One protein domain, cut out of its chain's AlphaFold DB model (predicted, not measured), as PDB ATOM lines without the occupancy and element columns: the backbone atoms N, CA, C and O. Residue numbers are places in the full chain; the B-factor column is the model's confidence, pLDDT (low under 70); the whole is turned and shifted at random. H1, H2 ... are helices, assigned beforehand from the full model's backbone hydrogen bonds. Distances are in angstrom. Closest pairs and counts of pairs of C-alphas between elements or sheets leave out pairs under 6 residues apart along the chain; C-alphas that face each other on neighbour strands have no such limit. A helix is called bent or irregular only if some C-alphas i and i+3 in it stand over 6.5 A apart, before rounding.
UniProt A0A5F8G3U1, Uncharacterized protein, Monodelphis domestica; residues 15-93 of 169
ATOM      1  N   LEU A  15     -28.188 -32.979  49.043       92.69
ATOM      2  CA  LEU A  15     -26.922 -32.244  49.009       92.69
ATOM      3  C   LEU A  15     -26.459 -32.002  47.571       92.69
ATOM      4  O   LEU A  15     -26.077 -30.886  47.227       92.69
ATOM      5  N   PHE A  16     -26.536 -33.020  46.714       92.69
ATOM      6  CA  PHE A  16     -26.159 -32.893  45.311       92.69
ATOM      7  C   PHE A  16     -27.047 -31.884  44.569       92.69
ATOM      8  O   PHE A  16     -26.534 -31.028  43.850       92.69
ATOM      9  N   SER A  17     -28.365 -31.918  44.794       92.00
ATOM     10  CA  SER A  17     -29.285 -30.946  44.195       92.00
ATOM     11  C   SER A  17     -29.040 -29.528  44.715       92.00
ATOM     12  O   SER A  17     -29.006 -28.596  43.915       92.00
ATOM     13  N   ALA A  18     -28.773 -29.351  46.012       93.00
ATOM     14  CA  ALA A  18     -28.408 -28.054  46.575       93.00
ATOM     15  C   ALA A  18     -27.120 -27.499  45.942       93.00
ATOM     16  O   ALA A  18     -27.084 -26.335  45.546       93.00
ATOM     17  N   ILE A  19     -26.087 -28.331  45.777       93.19
ATOM     18  CA  ILE A  19     -24.829 -27.941  45.122       93.19
ATOM     19  C   ILE A  19     -25.077 -27.547  43.660       93.19
ATOM     20  O   ILE A  19     -24.598 -26.501  43.219       93.19
ATOM     21  N   LEU A  20     -25.859 -28.332  42.914       91.50
ATOM     22  CA  LEU A  20     -26.218 -28.007  41.532       91.50
ATOM     23  C   LEU A  20     -27.007 -26.700  41.431       91.50
ATOM     24  O   LEU A  20     -26.723 -25.895  40.547       91.50
ATOM     25  N   LEU A  21     -27.949 -26.448  42.343       88.94
ATOM     26  CA  LEU A  21     -28.697 -25.192  42.398       88.94
ATOM     27  C   LEU A  21     -27.777 -24.004  42.698       88.94
ATOM     28  O   LEU A  21     -27.909 -22.959  42.062       88.94
ATOM     29  N   ILE A  22     -26.806 -24.159  43.602       87.19
ATOM     30  CA  ILE A  22     -25.805 -23.124  43.890       87.19
ATOM     31  C   ILE A  22     -24.960 -22.841  42.642       87.19
ATOM     32  O   ILE A  22     -24.841 -21.681  42.243       87.19
ATOM     33  N   LEU A  23     -24.435 -23.872  41.979       87.44
ATOM     34  CA  LEU A  23     -23.631 -23.721  40.762       87.44
ATOM     35  C   LEU A  23     -24.436 -23.116  39.604       87.44
ATOM     36  O   LEU A  23     -23.951 -22.207  38.929       87.44
ATOM     37  N   ALA A  24     -25.679 -23.558  39.409       85.94
ATOM     38  CA  ALA A  24     -26.585 -23.000  38.412       85.94
ATOM     39  C   ALA A  24     -26.898 -21.529  38.713       85.94
ATOM     40  O   ALA A  24     -26.823 -20.689  37.817       85.94
ATOM     41  N   SER A  25     -27.157 -21.188  39.979       80.00
ATOM     42  CA  SER A  25     -27.391 -19.805  40.407       80.00
ATOM     43  C   SER A  25     -26.162 -18.918  40.192       80.00
ATOM     44  O   SER A  25     -26.296 -17.762  39.788       80.00
ATOM     45  N   TYR A  26     -24.959 -19.459  40.400       78.56
ATOM     46  CA  TYR A  26     -23.702 -18.763  40.148       78.56
ATOM     47  C   TYR A  26     -23.494 -18.530  38.646       78.56
ATOM     48  O   TYR A  26     -23.190 -17.414  38.224       78.56
ATOM     49  N   GLY A  27     -23.731 -19.556  37.824       80.50
ATOM     50  CA  GLY A  27     -23.653 -19.473  36.366       80.50
ATOM     51  C   GLY A  27     -24.668 -18.497  35.768       80.50
ATOM     52  O   GLY A  27     -24.305 -17.684  34.921       80.50
ATOM     53  N   GLN A  28     -25.915 -18.517  36.242       75.94
ATOM     54  CA  GLN A  28     -26.967 -17.601  35.796       75.94
ATOM     55  C   GLN A  28     -26.664 -16.150  36.181       75.94
ATOM     56  O   GLN A  28     -26.835 -15.268  35.354       75.94
ATOM     57  N   ARG A  29     -26.140 -15.887  37.388       70.94
ATOM     58  CA  ARG A  29     -25.713 -14.531  37.792       70.94
ATOM     59  C   ARG A  29     -24.505 -14.021  37.002       70.94
ATOM     60  O   ARG A  29     -24.327 -12.815  36.865       70.94
ATOM     61  N   ARG A  30     -23.674 -14.930  36.480       69.50
ATOM     62  CA  ARG A  30     -22.578 -14.604  35.556       69.50
ATOM     63  C   ARG A  30     -23.072 -14.249  34.155       69.50
ATOM     64  O   ARG A  30     -22.408 -13.471  33.477       69.50
ATOM     65  N   ARG A  31     -24.201 -14.821  33.722       68.38
ATOM     66  CA  ARG A  31     -24.880 -14.461  32.470       68.38
ATOM     67  C   ARG A  31     -25.561 -13.114  32.667       68.38
ATOM     68  O   ARG A  31     -26.728 -13.036  33.027       68.38
ATOM     69  N   GLN A  32     -24.777 -12.060  32.513       66.25
ATOM     70  CA  GLN A  32     -25.278 -10.697  32.550       66.25
ATOM     71  C   GLN A  32     -25.835 -10.295  31.194       66.25
ATOM     72  O   GLN A  32     -25.414 -10.819  30.159       66.25
ATOM     73  N   ASP A  33     -26.751  -9.330  31.225       71.88
ATOM     74  CA  ASP A  33     -27.199  -8.664  30.016       71.88
ATOM     75  C   ASP A  33     -25.985  -8.063  29.294       71.88
ATOM     76  O   ASP A  33     -25.169  -7.385  29.928       71.88
ATOM     77  N   PRO A  34     -25.856  -8.261  27.973       75.00
ATOM     78  CA  PRO A  34     -24.726  -7.742  27.200       75.00
ATOM     79  C   PRO A  34     -24.636  -6.207  27.225       75.00
ATOM     80  O   PRO A  34     -23.593  -5.647  26.908       75.00
ATOM     81  N   ASN A  35     -25.713  -5.532  27.636       80.62
ATOM     82  CA  ASN A  35     -25.793  -4.078  27.759       80.62
ATOM     83  C   ASN A  35     -25.228  -3.543  29.088       80.62
ATOM     84  O   ASN A  35     -25.174  -2.328  29.274       80.62
ATOM     85  N   TYR A  36     -24.838  -4.411  30.030       81.25
ATOM     86  CA  TYR A  36     -24.229  -3.982  31.290       81.25
ATOM     87  C   TYR A  36     -22.727  -3.709  31.121       81.25
ATOM     88  O   TYR A  36     -22.032  -4.486  30.462       81.25
ATOM     89  N   PRO A  37     -22.181  -2.654  31.757       81.69
ATOM     90  CA  PRO A  37     -20.757  -2.351  31.666       81.69
ATOM     91  C   PRO A  37     -19.902  -3.499  32.228       81.69
ATOM     92  O   PRO A  37     -20.310  -4.133  33.211       81.69
ATOM     93  N   PRO A  38     -18.716  -3.775  31.644       80.31
ATOM     94  CA  PRO A  38     -17.784  -4.804  32.111       80.31
ATOM     95  C   PRO A  38     -17.335  -4.551  33.563       80.31
ATOM     96  O   PRO A  38     -17.386  -3.427  34.050       80.31
ATOM     97  N   GLY A  39     -16.928  -5.598  34.283       79.44
ATOM     98  CA  GLY A  39     -16.530  -5.497  35.690       79.44
ATOM     99  C   GLY A  39     -16.438  -6.853  36.400       79.44
ATOM    100  O   GLY A  39     -16.690  -7.901  35.793       79.44
ATOM    101  N   PRO A  40     -16.081  -6.863  37.689       82.56
ATOM    102  CA  PRO A  40     -15.802  -8.078  38.433       82.56
ATOM    103  C   PRO A  40     -17.056  -8.952  38.625       82.56
ATOM    104  O   PRO A  40     -18.189  -8.450  38.679       82.56
ATOM    105  N   PRO A  41     -16.882 -10.283  38.724       80.88
ATOM    106  CA  PRO A  41     -17.982 -11.198  38.988       80.88
ATOM    107  C   PRO A  41     -18.579 -10.937  40.374       80.88
ATOM    108  O   PRO A  41     -17.866 -10.661  41.340       80.88
ATOM    109  N   GLN A  42     -19.901 -11.042  40.458       81.12
ATOM    110  CA  GLN A  42     -20.667 -10.795  41.676       81.12
ATOM    111  C   GLN A  42     -20.842 -12.100  42.459       81.12
ATOM    112  O   GLN A  42     -21.095 -13.152  41.863       81.12
ATOM    113  N   MET A  43     -20.758 -12.049  43.789       80.88
ATOM    114  CA  MET A  43     -21.115 -13.194  44.627       80.88
ATOM    115  C   MET A  43     -22.634 -13.324  44.784       80.88
ATOM    116  O   MET A  43     -23.349 -12.313  44.797       80.88
ATOM    117  N   PRO A  44     -23.157 -14.554  44.945       77.06
ATOM    118  CA  PRO A  44     -24.562 -14.741  45.273       77.06
ATOM    119  C   PRO A  44     -24.882 -14.023  46.592       77.06
ATOM    120  O   PRO A  44     -24.104 -14.088  47.541       77.06
ATOM    121  N   ILE A  45     -26.033 -13.343  46.638       77.62
ATOM    122  CA  ILE A  45     -26.576 -12.610  47.802       77.62
ATOM    123  C   ILE A  45     -25.791 -11.335  48.166       77.62
ATOM    124  O   ILE A  45     -26.384 -10.264  48.244       77.62
ATOM    125  N   PHE A  46     -24.474 -11.410  48.342       81.75
ATOM    126  CA  PHE A  46     -23.660 -10.279  48.806       81.75
ATOM    127  C   PHE A  46     -23.209  -9.331  47.687       81.75
ATOM    128  O   PHE A  46     -22.857  -8.186  47.959       81.75
ATOM    129  N   GLY A  47     -23.236  -9.757  46.424       85.12
ATOM    130  CA  GLY A  47     -22.747  -8.929  45.323       85.12
ATOM    131  C   GLY A  47     -21.234  -8.705  45.406       85.12
ATOM    132  O   GLY A  47     -20.479  -9.664  45.573       85.12
ATOM    133  N   ASN A  48     -20.785  -7.453  45.298       87.88
ATOM    134  CA  ASN A  48     -19.365  -7.072  45.287       87.88
ATOM    135  C   ASN A  48     -18.891  -6.420  46.602       87.88
ATOM    136  O   ASN A  48     -17.829  -5.812  46.620       87.88
ATOM    137  N   ILE A  49     -19.633  -6.540  47.711       86.44
ATOM    138  CA  ILE A  49     -19.292  -5.867  48.989       86.44
ATOM    139  C   ILE A  49     -17.861  -6.169  49.440       86.44
ATOM    140  O   ILE A  49     -17.133  -5.270  49.837       86.44
ATOM    141  N   PHE A  50     -17.449  -7.432  49.350       86.12
ATOM    142  CA  PHE A  50     -16.125  -7.873  49.795       86.12
ATOM    143  C   PHE A  50     -14.978  -7.407  48.886       86.12
ATOM    144  O   PHE A  50     -13.821  -7.594  49.236       86.12
ATOM    145  N   GLN A  51     -15.286  -6.832  47.722       86.31
ATOM    146  CA  GLN A  51     -14.294  -6.247  46.816       86.31
ATOM    147  C   GLN A  51     -14.066  -4.753  47.108       86.31
ATOM    148  O   GLN A  51     -13.200  -4.139  46.491       86.31
ATOM    149  N   ILE A  52     -14.828  -4.162  48.036       88.19
ATOM    150  CA  ILE A  52     -14.672  -2.763  48.441       88.19
ATOM    151  C   ILE A  52     -13.510  -2.663  49.428       88.19
ATOM    152  O   ILE A  52     -13.533  -3.286  50.490       88.19
ATOM    153  N   ASP A  53     -12.509  -1.854  49.088       89.38
ATOM    154  CA  ASP A  53     -11.398  -1.565  49.988       89.38
ATOM    155  C   ASP A  53     -11.833  -0.535  51.040       89.38
ATOM    156  O   ASP A  53     -12.459   0.481  50.737       89.38
ATOM    157  N   SER A  54     -11.468  -0.793  52.294       89.06
ATOM    158  CA  SER A  54     -11.741   0.103  53.418       89.06
ATOM    159  C   SER A  54     -10.868   1.358  53.376       89.06
ATOM    160  O   SER A  54     -11.299   2.428  53.801       89.06
ATOM    161  N   LYS A  55      -9.644   1.262  52.830       91.88
ATOM    162  CA  LYS A  55      -8.727   2.412  52.763       91.88
ATOM    163  C   LYS A  55      -9.192   3.449  51.745       91.88
ATOM    164  O   LYS A  55      -9.172   4.639  52.038       91.88
ATOM    165  N   ASN A  56      -9.623   2.997  50.565       90.75
ATOM    166  CA  ASN A  56     -10.028   3.863  49.455       90.75
ATOM    167  C   ASN A  56     -11.375   3.432  48.843       90.75
ATOM    168  O   ASN A  56     -11.432   3.048  47.670       90.75
ATOM    169  N   PRO A  57     -12.487   3.553  49.592       88.62
ATOM    170  CA  PRO A  57     -13.784   3.041  49.153       88.62
ATOM    171  C   PRO A  57     -14.282   3.722  47.874       88.62
ATOM    172  O   PRO A  57     -14.841   3.066  47.000       88.62
ATOM    173  N   HIS A  58     -14.029   5.026  47.725       87.38
ATOM    174  CA  HIS A  58     -14.445   5.828  46.569       87.38
ATOM    175  C   HIS A  58     -13.802   5.392  45.241       87.38
ATOM    176  O   HIS A  58     -14.373   5.654  44.183       87.38
ATOM    177  N   ILE A  59     -12.643   4.727  45.294       88.62
ATOM    178  CA  ILE A  59     -11.979   4.151  44.119       88.62
ATOM    179  C   ILE A  59     -12.533   2.752  43.875       88.62
ATOM    180  O   ILE A  59     -13.039   2.479  42.793       88.62
ATOM    181  N   SER A  60     -12.537   1.887  44.896       87.38
ATOM    182  CA  SER A  60     -12.996   0.499  44.740       87.38
ATOM    183  C   SER A  60     -14.470   0.380  44.339       87.38
ATOM    184  O   SER A  60     -14.854  -0.561  43.654       87.38
ATOM    185  N   ILE A  61     -15.309   1.352  44.719       89.25
ATOM    186  CA  ILE A  61     -16.726   1.386  44.336       89.25
ATOM    187  C   ILE A  61     -16.906   1.597  42.826       89.25
ATOM    188  O   ILE A  61     -17.921   1.170  42.291       89.25
ATOM    189  N   GLN A  62     -15.941   2.180  42.112       87.44
ATOM    190  CA  GLN A  62     -16.061   2.397  40.664       87.44
ATOM    191  C   GLN A  62     -16.204   1.088  39.882       87.44
ATOM    192  O   GLN A  62     -16.853   1.059  38.841       87.44
ATOM    193  N   GLU A  63     -15.647  -0.000  40.410       83.69
ATOM    194  CA  GLU A  63     -15.719  -1.332  39.812       83.69
ATOM    195  C   GLU A  63     -16.877  -2.170  40.381       83.69
ATOM    196  O   GLU A  63     -17.160  -3.273  39.911       83.69
ATOM    197  N   VAL A  64     -17.591  -1.665  41.392       85.62
ATOM    198  CA  VAL A  64     -18.722  -2.368  42.003       85.62
ATOM    199  C   VAL A  64     -19.914  -2.352  41.057       85.62
ATOM    200  O   VAL A  64     -20.409  -1.308  40.645       85.62
ATOM    201  N   ARG A  65     -20.435  -3.546  40.777       81.12
ATOM    202  CA  ARG A  65     -21.632  -3.738  39.944       81.12
ATOM    203  C   ARG A  65     -22.891  -4.049  40.739       81.12
ATOM    204  O   ARG A  65     -23.998  -3.987  40.211       81.12
ATOM    205  N   SER A  66     -22.739  -4.484  41.983       82.38
ATOM    206  CA  SER A  66     -23.868  -4.784  42.852       82.38
ATOM    207  C   SER A  66     -23.483  -4.684  44.316       82.38
ATOM    208  O   SER A  66     -22.399  -5.109  44.723       82.38
ATOM    209  N   LEU A  67     -24.410  -4.180  45.121       81.56
ATOM    210  CA  LEU A  67     -24.278  -4.121  46.568       81.56
ATOM    211  C   LEU A  67     -25.457  -4.873  47.183       81.56
ATOM    212  O   LEU A  67     -26.606  -4.534  46.909       81.56
ATOM    213  N   LEU A  68     -25.188  -5.912  47.981       79.62
ATOM    214  CA  LEU A  68     -26.231  -6.739  48.614       79.62
ATOM    215  C   LEU A  68     -27.252  -7.291  47.598       79.62
ATOM    216  O   LEU A  68     -28.456  -7.305  47.842       79.62
ATOM    217  N   GLY A  69     -26.776  -7.669  46.408       74.81
ATOM    218  CA  GLY A  69     -27.624  -8.176  45.325       74.81
ATOM    219  C   GLY A  69     -28.460  -7.115  44.600       74.81
ATOM    220  O   GLY A  69     -29.171  -7.467  43.662       74.81
ATOM    221  N   THR A  70     -28.361  -5.838  44.980       79.69
ATOM    222  CA  THR A  70     -28.961  -4.729  44.227       79.69
ATOM    223  C   THR A  70     -27.987  -4.294  43.134       79.69
ATOM    224  O   THR A  70     -26.843  -3.964  43.466       79.69
ATOM    225  N   PRO A  71     -28.384  -4.301  41.850       81.56
ATOM    226  CA  PRO A  71     -27.520  -3.855  40.766       81.56
ATOM    227  C   PRO A  71     -27.226  -2.356  40.900       81.56
ATOM    228  O   PRO A  71     -28.100  -1.564  41.250       81.56
ATOM    229  N   MET A  72     -25.981  -1.977  40.640       83.25
ATOM    230  CA  MET A  72     -25.489  -0.608  40.736       83.25
ATOM    231  C   MET A  72     -24.576  -0.323  39.548       83.25
ATOM    232  O   MET A  72     -23.761  -1.161  39.167       83.25
ATOM    233  N   ILE A  73     -24.712   0.871  38.977       87.94
ATOM    234  CA  ILE A  73     -23.828   1.379  37.931       87.94
ATOM    235  C   ILE A  73     -23.190   2.651  38.467       87.94
ATOM    236  O   ILE A  73     -23.892   3.576  38.877       87.94
ATOM    237  N   VAL A  74     -21.861   2.685  38.470       89.44
ATOM    238  CA  VAL A  74     -21.096   3.864  38.866       89.44
ATOM    239  C   VAL A  74     -20.608   4.560  37.609       89.44
ATOM    240  O   VAL A  74     -19.886   3.986  36.801       89.44
ATOM    241  N   VAL A  75     -21.042   5.803  37.431       90.88
ATOM    242  CA  VAL A  75     -20.690   6.617  36.269       90.88
ATOM    243  C   VAL A  75     -19.478   7.464  36.625       90.88
ATOM    244  O   VAL A  75     -19.554   8.339  37.488       90.88
ATOM    245  N   THR A  76     -18.357   7.207  35.957       89.00
ATOM    246  CA  THR A  76     -17.112   7.961  36.117       89.00
ATOM    247  C   THR A  76     -16.856   8.815  34.875       89.00
ATOM    248  O   THR A  76     -17.075   8.385  33.748       89.00
ATOM    249  N   GLY A  77     -16.410  10.058  35.071       92.12
ATOM    250  CA  GLY A  77     -16.098  10.984  33.980       92.12
ATOM    251  C   GLY A  77     -17.165  12.055  33.738       92.12
ATOM    252  O   GLY A  77     -18.360  11.790  33.634       92.12
ATOM    253  N   LEU A  78     -16.705  13.299  33.606       94.50
ATOM    254  CA  LEU A  78     -17.556  14.472  33.392       94.50
ATOM    255  C   LEU A  78     -18.524  14.382  32.194       94.50
ATOM    256  O   LEU A  78     -19.680  14.766  32.383       94.50
ATOM    257  N   PRO A  79     -18.131  13.904  30.991       95.19
ATOM    258  CA  PRO A  79     -19.066  13.850  29.864       95.19
ATOM    259  C   PRO A  79     -20.245  12.907  30.138       95.19
ATOM    260  O   PRO A  79     -21.390  13.295  29.913       95.19
ATOM    261  N   LEU A  80     -19.979  11.731  30.716       93.56
ATOM    262  CA  LEU A  80     -21.008  10.753  31.077       93.56
ATOM    263  C   LEU A  80     -21.897  11.259  32.216       93.56
ATOM    264  O   LEU A  80     -23.115  11.132  32.155       93.56
ATOM    265  N   ILE A  81     -21.313  11.897  33.236       94.50
ATOM    266  CA  ILE A  81     -22.081  12.499  34.336       94.50
ATOM    267  C   ILE A  81     -23.040  13.567  33.799       94.50
ATOM    268  O   ILE A  81     -24.202  13.614  34.203       94.50
ATOM    269  N   LYS A  82     -22.581  14.416  32.871       95.38
ATOM    270  CA  LYS A  82     -23.432  15.426  32.231       95.38
ATOM    271  C   LYS A  82     -24.552  14.773  31.423       95.38
ATOM    272  O   LYS A  82     -25.693  15.210  31.522       95.38
ATOM    273  N   GLU A  83     -24.250  13.732  30.656       94.56
ATOM    274  CA  GLU A  83     -25.256  13.004  29.883       94.56
ATOM    275  C   GLU A  83     -26.333  12.389  30.788       94.56
ATOM    276  O   GLU A  83     -27.520  12.631  30.583       94.56
ATOM    277  N   VAL A  84     -25.925  11.688  31.844       93.75
ATOM    278  CA  VAL A  84     -26.829  11.011  32.784       93.75
ATOM    279  C   VAL A  84     -27.669  12.008  33.585       93.75
ATOM    280  O   VAL A  84     -28.882  11.844  33.696       93.75
ATOM    281  N   LEU A  85     -27.054  13.061  34.131       93.19
ATOM    282  CA  LEU A  85     -27.742  13.994  35.031       93.19
ATOM    283  C   LEU A  85     -28.511  15.102  34.303       93.19
ATOM    284  O   LEU A  85     -29.523  15.569  34.824       93.19
ATOM    285  N   VAL A  86     -28.040  15.550  33.137       93.56
ATOM    286  CA  VAL A  86     -28.639  16.679  32.405       93.56
ATOM    287  C   VAL A  86     -29.482  16.184  31.239       93.56
ATOM    288  O   VAL A  86     -30.670  16.500  31.183       93.56
ATOM    289  N   ASN A  87     -28.910  15.390  30.330       94.56
ATOM    290  CA  ASN A  87     -29.620  14.966  29.118       94.56
ATOM    291  C   ASN A  87     -30.666  13.882  29.433       94.56
ATOM    292  O   ASN A  87     -31.791  13.933  28.940       94.56
ATOM    293  N   GLN A  88     -30.312  12.923  30.289       93.00
ATOM    294  CA  GLN A  88     -31.141  11.774  30.663       93.00
ATOM    295  C   GLN A  88     -31.694  11.868  32.093       93.00
ATOM    296  O   GLN A  88     -32.213  10.888  32.625       93.00
ATOM    297  N   GLY A  89     -31.662  13.052  32.714       88.00
ATOM    298  CA  GLY A  89     -32.011  13.221  34.130       88.00
ATOM    299  C   GLY A  89     -33.430  12.773  34.505       88.00
ATOM    300  O   GLY A  89     -33.678  12.432  35.657       88.00
ATOM    301  N   HIS A  90     -34.361  12.716  33.545       88.75
ATOM    302  CA  HIS A  90     -35.718  12.207  33.771       88.75
ATOM    303  C   HIS A  90     -35.763  10.693  34.045       88.75
ATOM    304  O   HIS A  90     -36.642  10.249  34.779       88.75
ATOM    305  N   LEU A  91     -34.815   9.916  33.505       90.12
ATOM    306  CA  LEU A  91     -34.692   8.473  33.755       90.12
ATOM    307  C   LEU A  91     -34.079   8.192  35.131       90.12
ATOM    308  O   LEU A  91     -34.445   7.225  35.791       90.12
ATOM    309  N   PHE A  92     -33.180   9.069  35.584       87.31
ATOM    310  CA  PHE A  92     -32.417   8.921  36.827       87.31
ATOM    311  C   PHE A  92     -32.938   9.803  37.972       87.31
ATOM    312  O   PHE A  92     -32.222  10.074  38.934       87.31
ATOM    313  N   VAL A  93     -34.183  10.282  37.873       86.75
ATOM    314  CA  VAL A  93     -34.786  11.148  38.899       86.75
ATOM    315  C   VAL A  93     -35.201  10.370  40.149       86.75
ATOM    316  O   VAL A  93     -35.321  10.953  41.229       86.75
TER     317      VAL A  93
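AT A GLANCE: This is residues 15 to 93 of the 169 residues of an uncharacterized protein of Monodelphis domestica (UniProt A0A5F8G3U1). Three separate helices are strung along a loose, winding chain: H1 makes one end of the long axis, H3 lies at the other end, and H2 sits off to one side between them. Loops fill the middle, and residues 15 to 21 of H1 and the turn at residues 54 to 59, of which 57 to 59 belong to H2, stick out. The printed part has 79 residues with three named helices, in the order H1, H2, H3, and no named strand; the class is all helix, though under half of the residues, 33 of 79, are in named elements. The whole is loose, with a radius of gyration of the C-alphas of 15.6 A, and elongated, spanning 51 by 31 by 20 A.

IN THESE COORDINATES: H1, residues 15 to 30, begins at C-alpha 15 at (-26.922, -32.244, 49.009) and is 22.6 A from first to last C-alpha. H2, residues 57 to 63, is 10.5 A long. H3, residues 78 to 87, is 12.8 A long and ends at C-alpha 87 at (-29.620, 14.966, 29.118). H3 is neither bent nor irregular, but only just: C-alphas 84 and 87 are 6.1 A apart.

HOW THE PARTS SIT: H1 and H2 are apart, H2 and H3 are apart, and H1 and H3 are apart, with no C-alpha of the one within 8 A of the other. Residues 66 to 67 pair with residues 70 to 71, antiparallel, in a short pairing outside any named strand. In H1 and H3 every O i to N i+4 pair is within hydrogen-bond range; in H2 1 of 3 is, beside 3 of 4 O i to N i+3 pairs.

THE WHOLE: The C-alphas of Leu 15 and Val 86, the two farthest apart, are 51.7 A apart. The printed part has no cut. Both links are long, with 26 residues between H1 and H2 and 14 between H2 and H3. The mean pLDDT of the printed part is 85.5, and residues 30 to 32 are under 70.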